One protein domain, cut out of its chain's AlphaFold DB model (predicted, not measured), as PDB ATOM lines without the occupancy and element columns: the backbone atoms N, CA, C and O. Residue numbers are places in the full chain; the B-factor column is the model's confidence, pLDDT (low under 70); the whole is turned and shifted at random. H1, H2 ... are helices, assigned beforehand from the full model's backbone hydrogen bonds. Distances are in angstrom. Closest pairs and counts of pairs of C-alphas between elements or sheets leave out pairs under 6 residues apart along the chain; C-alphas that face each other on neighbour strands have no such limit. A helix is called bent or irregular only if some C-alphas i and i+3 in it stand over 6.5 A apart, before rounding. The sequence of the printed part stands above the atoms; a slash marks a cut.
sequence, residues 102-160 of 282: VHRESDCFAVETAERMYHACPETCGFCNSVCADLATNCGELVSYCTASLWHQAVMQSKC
ATOM      1  N   VAL A 102      30.870 -29.279  16.043       92.25
ATOM      2  CA  VAL A 102      31.895 -30.078  16.749       92.25
ATOM      3  C   VAL A 102      32.002 -31.513  16.207       92.25
ATOM      4  O   VAL A 102      33.086 -32.089  16.170       92.25
ATOM      5  N   HIS A 103      30.898 -32.102  15.742       93.50
ATOM      6  CA  HIS A 103      30.894 -33.434  15.124       93.50
ATOM      7  C   HIS A 103      31.332 -33.424  13.653       93.50
ATOM      8  O   HIS A 103      31.533 -34.489  13.071       93.50
ATOM      9  N   ARG A 104      31.497 -32.234  13.066       92.50
ATOM     10  CA  ARG A 104      31.857 -32.006  11.664       92.50
ATOM     11  C   ARG A 104      33.181 -31.254  11.509       92.50
ATOM     12  O   ARG A 104      33.416 -30.692  10.448       92.50
ATOM     13  N   GLU A 105      34.073 -31.226  12.506       85.56
ATOM     14  CA  GLU A 105      35.363 -30.518  12.358       85.56
ATOM     15  C   GLU A 105      36.189 -31.048  11.161       85.56
ATOM     16  O   GLU A 105      36.883 -30.284  10.494       85.56
ATOM     17  N   SER A 106      36.033 -32.326  10.794       82.44
ATOM     18  CA  SER A 106      36.570 -32.900   9.548       82.44
ATOM     19  C   SER A 106      36.090 -32.187   8.277       82.44
ATOM     20  O   SER A 106      36.865 -32.010   7.336       82.44
ATOM     21  N   ASP A 107      34.834 -31.741   8.248       88.50
ATOM     22  CA  ASP A 107      34.206 -31.082   7.099       88.50
ATOM     23  C   ASP A 107      34.806 -29.689   6.854       88.50
ATOM     24  O   ASP A 107      34.678 -29.162   5.747       88.50
ATOM     25  N   CYS A 108      35.483 -29.092   7.848       80.69
ATOM     26  CA  CYS A 108      36.257 -27.862   7.659       80.69
ATOM     27  C   CYS A 108      37.341 -28.046   6.582       80.69
ATOM     28  O   CYS A 108      37.646 -27.098   5.870       80.69
ATOM     29  N   PHE A 109      37.913 -29.251   6.455       72.56
ATOM     30  CA  PHE A 109      39.054 -29.545   5.580       72.56
ATOM     31  C   PHE A 109      38.654 -30.106   4.206       72.56
ATOM     32  O   PHE A 109      39.462 -30.092   3.278       72.56
ATOM     33  N   ALA A 110      37.427 -30.614   4.051       78.06
ATOM     34  CA  ALA A 110      36.968 -31.199   2.795       78.06
ATOM     35  C   ALA A 110      36.472 -30.119   1.813       78.06
ATOM     36  O   ALA A 110      35.620 -29.292   2.131       78.06
ATOM     37  N   VAL A 111      36.995 -30.155   0.582       76.88
ATOM     38  CA  VAL A 111      36.779 -29.124  -0.457       76.88
ATOM     39  C   VAL A 111      35.296 -28.908  -0.797       76.88
ATOM     40  O   VAL A 111      34.905 -27.795  -1.131       76.88
ATOM     41  N   GLU A 112      34.471 -29.951  -0.691       82.75
ATOM     42  CA  GLU A 112      33.032 -29.908  -0.996       82.75
ATOM     43  C   GLU A 112      32.185 -29.277   0.126       82.75
ATOM     44  O   GLU A 112      31.067 -28.830  -0.123       82.75
ATOM     45  N   THR A 113      32.703 -29.215   1.358       84.81
ATOM     46  CA  THR A 113      31.977 -28.725   2.546       84.81
ATOM     47  C   THR A 113      32.563 -27.453   3.151       84.81
ATOM     48  O   THR A 113      31.854 -26.772   3.896       84.81
ATOM     49  N   ALA A 114      33.809 -27.094   2.824       73.19
ATOM     50  CA  ALA A 114      34.523 -25.947   3.390       73.19
ATOM     51  C   ALA A 114      33.742 -24.619   3.290       73.19
ATOM     52  O   ALA A 114      33.739 -23.848   4.247       73.19
ATOM     53  N   GLU A 115      33.016 -24.372   2.192       78.62
ATOM     54  CA  GLU A 115      32.176 -23.170   2.024       78.62
ATOM     55  C   GLU A 115      31.028 -23.107   3.044       78.62
ATOM     56  O   GLU A 115      30.846 -22.096   3.730       78.62
ATOM     57  N   ARG A 116      30.285 -24.215   3.205       88.12
ATOM     58  CA  ARG A 116      29.243 -24.335   4.237       88.12
ATOM     59  C   ARG A 116      29.862 -24.147   5.615       88.12
ATOM     60  O   ARG A 116      29.335 -23.386   6.416       88.12
ATOM     61  N   MET A 117      30.982 -24.808   5.888       88.00
ATOM     62  CA  MET A 117      31.633 -24.793   7.198       88.00
ATOM     63  C   MET A 117      32.213 -23.416   7.561       88.00
ATOM     64  O   MET A 117      32.108 -23.012   8.714       88.00
ATOM     65  N   TYR A 118      32.706 -22.637   6.595       79.56
ATOM     66  CA  TYR A 118      33.074 -21.230   6.794       79.56
ATOM     67  C   TYR A 118      31.873 -20.360   7.197       79.56
ATOM     68  O   TYR A 118      31.985 -19.490   8.061       79.56
ATOM     69  N   HIS A 119      30.698 -20.602   6.610       81.38
ATOM     70  CA  HIS A 119      29.496 -19.829   6.920       81.38
ATOM     71  C   HIS A 119      28.715 -20.323   8.147       81.38
ATOM     72  O   HIS A 119      28.077 -19.491   8.799       81.38
ATOM     73  N   ALA A 120      28.759 -21.616   8.463       91.31
ATOM     74  CA  ALA A 120      27.984 -22.259   9.526       91.31
ATOM     75  C   ALA A 120      28.792 -22.544  10.801       91.31
ATOM     76  O   ALA A 120      28.245 -22.415  11.890       91.31
ATOM     77  N   CYS A 121      30.075 -22.890  10.679       93.19
ATOM     78  CA  CYS A 121      30.919 -23.381  11.773       93.19
ATOM     79  C   CYS A 121      32.238 -22.596  11.947       93.19
ATOM     80  O   CYS A 121      33.316 -23.204  11.994       93.19
ATOM     81  N   PRO A 122      32.223 -21.248  11.981       82.44
ATOM     82  CA  PRO A 122      33.461 -20.490  11.952       82.44
ATOM     83  C   PRO A 122      34.275 -20.536  13.254       82.44
ATOM     84  O   PRO A 122      35.469 -20.233  13.215       82.44
ATOM     85  N   GLU A 123      33.685 -20.932  14.384       83.94
ATOM     86  CA  GLU A 123      34.370 -21.089  15.671       83.94
ATOM     87  C   GLU A 123      35.074 -22.449  15.728       83.94
ATOM     88  O   GLU A 123      36.298 -22.477  15.883       83.94
ATOM     89  N   THR A 124      34.371 -23.555  15.445       87.00
ATOM     90  CA  THR A 124      34.990 -24.891  15.305       87.00
ATOM     91  C   THR A 124      36.090 -24.895  14.232       87.00
ATOM     92  O   THR A 124      37.213 -25.339  14.483       87.00
ATOM     93  N   CYS A 125      35.838 -24.325  13.048       79.31
ATOM     94  CA  CYS A 125      36.851 -24.246  11.987       79.31
ATOM     95  C   CYS A 125      37.940 -23.177  12.230       79.31
ATOM     96  O   CYS A 125      38.847 -23.026  11.408       79.31
ATOM     97  N   GLY A 126      37.900 -22.451  13.354       73.44
ATOM     98  CA  GLY A 126      38.940 -21.509  13.784       73.44
ATOM     99  C   GLY A 126      38.992 -20.177  13.026       73.44
ATOM    100  O   GLY A 126      39.854 -19.353  13.327       73.44
ATOM    101  N   PHE A 127      38.084 -19.928  12.076       75.12
ATOM    102  CA  PHE A 127      38.005 -18.677  11.304       75.12
ATOM    103  C   PHE A 127      37.782 -17.434  12.190       75.12
ATOM    104  O   PHE A 127      38.026 -16.311  11.753       75.12
ATOM    105  N   CYS A 128      37.363 -17.622  13.445       72.44
ATOM    106  CA  CYS A 128      37.177 -16.552  14.426       72.44
ATOM    107  C   CYS A 128      38.457 -16.005  15.066       72.44
ATOM    108  O   CYS A 128      38.400 -14.944  15.692       72.44
ATOM    109  N   ASN A 129      39.598 -16.693  14.962       64.88
ATOM    110  CA  ASN A 129      40.784 -16.289  15.708       64.88
ATOM    111  C   ASN A 129      41.601 -15.216  14.967       64.88
ATOM    112  O   ASN A 129      42.202 -15.460  13.922       64.88
ATOM    113  N   SER A 130      41.652 -14.010  15.537       61.34
ATOM    114  CA  SER A 130      42.425 -12.889  14.994       61.34
ATOM    115  C   SER A 130      43.925 -12.978  15.295       61.34
ATOM    116  O   SER A 130      44.711 -12.315  14.609       61.34
ATOM    117  N   VAL A 131      44.334 -13.805  16.266       61.84
ATOM    118  CA  VAL A 131      45.735 -14.005  16.668       61.84
ATOM    119  C   VAL A 131      46.557 -14.566  15.503       61.84
ATOM    120  O   VAL A 131      46.094 -15.414  14.739       61.84
ATOM    121  N   CYS A 132      47.794 -14.086  15.358       69.25
ATOM    122  CA  CYS A 132      48.761 -14.699  14.455       69.25
ATOM    123  C   CYS A 132      49.456 -15.863  15.167       69.25
ATOM    124  O   CYS A 132      50.435 -15.661  15.877       69.25
ATOM    125  N   ALA A 133      48.890 -17.058  15.018       75.56
ATOM    126  CA  ALA A 133      49.416 -18.310  15.544       75.56
ATOM    127  C   ALA A 133      49.025 -19.470  14.619       75.56
ATOM    128  O   ALA A 133      48.030 -19.383  13.894       75.56
ATOM    129  N   ASP A 134      49.772 -20.568  14.687       79.25
ATOM    130  CA  ASP A 134      49.272 -21.871  14.250       79.25
ATOM    131  C   ASP A 134      48.431 -22.477  15.383       79.25
ATOM    132  O   ASP A 134      48.856 -22.512  16.538       79.25
ATOM    133  N   LEU A 135      47.213 -22.912  15.061       77.38
ATOM    134  CA  LEU A 135      46.260 -23.514  16.002       77.38
ATOM    135  C   LEU A 135      46.233 -25.045  15.898       77.38
ATOM    136  O   LEU A 135      45.835 -25.713  16.849       77.38
ATOM    137  N   ALA A 136      46.645 -25.604  14.756       78.12
ATOM    138  CA  ALA A 136      46.856 -27.037  14.581       78.12
ATOM    139  C   ALA A 136      48.332 -27.403  14.806       78.12
ATOM    140  O   ALA A 136      49.245 -26.688  14.403       78.12
ATOM    141  N   THR A 137      48.583 -28.547  15.443       82.75
ATOM    142  CA  THR A 137      49.937 -28.976  15.832       82.75
ATOM    143  C   THR A 137      50.745 -29.611  14.697       82.75
ATOM    144  O   THR A 137      51.957 -29.751  14.824       82.75
ATOM    145  N   ASN A 138      50.102 -29.982  13.586       82.25
ATOM    146  CA  ASN A 138      50.715 -30.670  12.445       82.25
ATOM    147  C   ASN A 138      50.898 -29.778  11.200       82.25
ATOM    148  O   ASN A 138      51.133 -30.290  10.108       82.25
ATOM    149  N   CYS A 139      50.821 -28.448  11.334       84.12
ATOM    150  CA  CYS A 139      50.905 -27.523  10.198       84.12
ATOM    151  C   CYS A 139      52.153 -27.712   9.316       84.12
ATOM    152  O   CYS A 139      52.056 -27.575   8.098       84.12
ATOM    153  N   GLY A 140      53.294 -28.099   9.900       86.69
ATOM    154  CA  GLY A 140      54.528 -28.397   9.160       86.69
ATOM    155  C   GLY A 140      54.418 -29.571   8.172       86.69
ATOM    156  O   GLY A 140      55.118 -29.584   7.163       86.69
ATOM    157  N   GLU A 141      53.509 -30.522   8.403       88.25
ATOM    158  CA  GLU A 141      53.202 -31.613   7.461       88.25
ATOM    159  C   GLU A 141      52.254 -31.152   6.341       88.25
ATOM    160  O   GLU A 141      52.224 -31.727   5.254       88.25
ATOM    161  N   LEU A 142      51.490 -30.086   6.597       85.50
ATOM    162  CA  LEU A 142      50.432 -29.567   5.733       85.50
ATOM    163  C   LEU A 142      50.890 -28.404   4.828       85.50
ATOM    164  O   LEU A 142      50.071 -27.831   4.114       85.50
ATOM    165  N   VAL A 143      52.184 -28.063   4.802       91.25
ATOM    166  CA  VAL A 143      52.741 -26.916   4.045       91.25
ATOM    167  C   VAL A 143      52.377 -26.934   2.550       91.25
ATOM    168  O   VAL A 143      52.174 -25.884   1.941       91.25
ATOM    169  N   SER A 144      52.224 -28.114   1.944       88.56
ATOM    170  CA  SER A 144      51.773 -28.263   0.549       88.56
ATOM    171  C   SER A 144      50.370 -27.693   0.290       88.56
ATOM    172  O   SER A 144      50.070 -27.277  -0.829       88.56
ATOM    173  N   TYR A 145      49.518 -27.617   1.315       81.88
ATOM    174  CA  TYR A 145      48.166 -27.070   1.227       81.88
ATOM    175  C   TYR A 145      48.125 -25.537   1.306       81.88
ATOM    176  O   TYR A 145      47.152 -24.946   0.834       81.88
ATOM    177  N   CYS A 146      49.194 -24.875   1.774       86.19
ATOM    178  CA  CYS A 146      49.315 -23.409   1.780       86.19
ATOM    179  C   CYS A 146      49.131 -22.777   0.386       86.19
ATOM    180  O   CYS A 146      48.769 -21.609   0.279       86.19
ATOM    181  N   THR A 147      49.389 -23.523  -0.693       88.31
ATOM    182  CA  THR A 147      49.309 -23.032  -2.080       88.31
ATOM    183  C   THR A 147      48.354 -23.834  -2.973       88.31
ATOM    184  O   THR A 147      48.161 -23.457  -4.126       88.31
ATOM    185  N   ALA A 148      47.716 -24.896  -2.462       82.19
ATOM    186  CA  ALA A 148      47.023 -25.897  -3.283       82.19
ATOM    187  C   ALA A 148      45.723 -25.407  -3.956       82.19
ATOM    188  O   ALA A 148      45.546 -25.572  -5.162       82.19
ATOM    189  N   SER A 149      44.786 -24.834  -3.195       83.38
ATOM    190  CA  SER A 149      43.553 -24.232  -3.729       83.38
ATOM    191  C   SER A 149      42.979 -23.201  -2.757       83.38
ATOM    192  O   SER A 149      43.332 -23.212  -1.582       83.38
ATOM    193  N   LEU A 150      42.069 -22.337  -3.223       71.94
ATOM    194  CA  LEU A 150      41.435 -21.286  -2.408       71.94
ATOM    195  C   LEU A 150      40.821 -21.810  -1.094       71.94
ATOM    196  O   LEU A 150      40.969 -21.171  -0.055       71.94
ATOM    197  N   TRP A 151      40.194 -22.990  -1.114       70.81
ATOM    198  CA  TRP A 151      39.628 -23.598   0.096       70.81
ATOM    199  C   TRP A 151      40.700 -24.081   1.073       70.81
ATOM    200  O   TRP A 151      40.606 -23.795   2.264       70.81
ATOM    201  N   HIS A 152      41.767 -24.721   0.581       79.94
ATOM    202  CA  HIS A 152      42.909 -25.058   1.432       79.94
ATOM    203  C   HIS A 152      43.577 -23.797   1.998       79.94
ATOM    204  O   HIS A 152      43.895 -23.769   3.178       79.94
ATOM    205  N   GLN A 153      43.721 -22.731   1.202       77.81
ATOM    206  CA  GLN A 153      44.265 -21.452   1.666       77.81
ATOM    207  C   GLN A 153      43.429 -20.863   2.809       77.81
ATOM    208  O   GLN A 153      44.007 -20.462   3.810       77.81
ATOM    209  N   ALA A 154      42.095 -20.881   2.722       71.44
ATOM    210  CA  ALA A 154      41.227 -20.415   3.805       71.44
ATOM    211  C   ALA A 154      41.412 -21.231   5.100       71.44
ATOM    212  O   ALA A 154      41.619 -20.660   6.169       71.44
ATOM    213  N   VAL A 155      41.391 -22.565   5.016       76.44
ATOM    214  CA  VAL A 155      41.529 -23.466   6.183       76.44
ATOM    215  C   VAL A 155      42.924 -23.374   6.805       76.44
ATOM    216  O   VAL A 155      43.083 -23.314   8.023       76.44
ATOM    217  N   MET A 156      43.956 -23.291   5.970       84.25
ATOM    218  CA  MET A 156      45.320 -23.063   6.425       84.25
ATOM    219  C   MET A 156      45.501 -21.634   6.969       84.25
ATOM    220  O   MET A 156      46.308 -21.430   7.866       84.25
ATOM    221  N   GLN A 157      44.713 -20.650   6.526       78.12
ATOM    222  CA  GLN A 157      44.674 -19.303   7.106       78.12
ATOM    223  C   GLN A 157      43.969 -19.250   8.473       78.12
ATOM    224  O   GLN A 157      44.271 -18.338   9.240       78.12
ATOM    225  N   SER A 158      43.096 -20.201   8.829       76.38
ATOM    226  CA  SER A 158      42.538 -20.282  10.191       76.38
ATOM    227  C   SER A 158      43.360 -21.152  11.141       76.38
ATOM    228  O   SER A 158      43.573 -20.761  12.286       76.38
ATOM    229  N   LYS A 159      43.834 -22.323  10.694       80.88
ATOM    230  CA  LYS A 159      44.510 -23.305  11.562       80.88
ATOM    231  C   LYS A 159      46.048 -23.275  11.475       80.88
ATOM    232  O   LYS A 159      46.682 -23.706  12.432       80.88
ATOM    233  N   CYS A 160      46.646 -22.764  10.393       85.06
ATOM    234  CA  CYS A 160      48.092 -22.835  10.092       85.06
ATOM    235  C   CYS A 160      48.666 -21.504   9.559       85.06
ATOM    236  O   CYS A 160      49.414 -21.440   8.573       85.06
TER     237      CYS A 160
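What this domain is: This is residues 102 to 160 of the 282 residues of an uncharacterized protein of Thelazia callipaeda (UniProt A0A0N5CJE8). H4 stands between the short H3 and a corner made by H1 and H2, and residues 121 to 142 arch past its last end. The printed part, 59 residues with four named helices, H1 to H4 in order, is all helix, with under half of its residues in named elements. It is compact, with a radius of gyration of the C-alphas of 10.6 A and spans of 26 by 23 by 18 A.

How they stand to each other: H4, residues 150 to 159, touches H3, residues 143 to 146; their closest C-alphas, 153 and 146, are 5.4 A apart. H4 only just touches H2, residues 114 to 120, with 3 pairs of C-alphas within 8 A, the closest 151 and 114. H1, residues 102 to 108, touches H2 only at the corner, the closest C-alphas being 108 and 114, 5.0 A. Every O i to N i+4 pair is within hydrogen-bond range in H2 and H4; in H1 0 of 3 are, beside 2 of 4 O i to N i+3 pairs.

Where its parts are: H4 runs 14.4 A to C-alpha 159 at (44.510, -23.305, 11.562). H1, 10.3 A from C-alpha 102 at (31.895, -30.078, 16.749), is irregular: C-alphas 103 and 106 are 8.0 A apart.

The domain as a whole: The printed part has no cut; the link H2 to H3 is long, and residues 129 to 132 have pLDDT under 70.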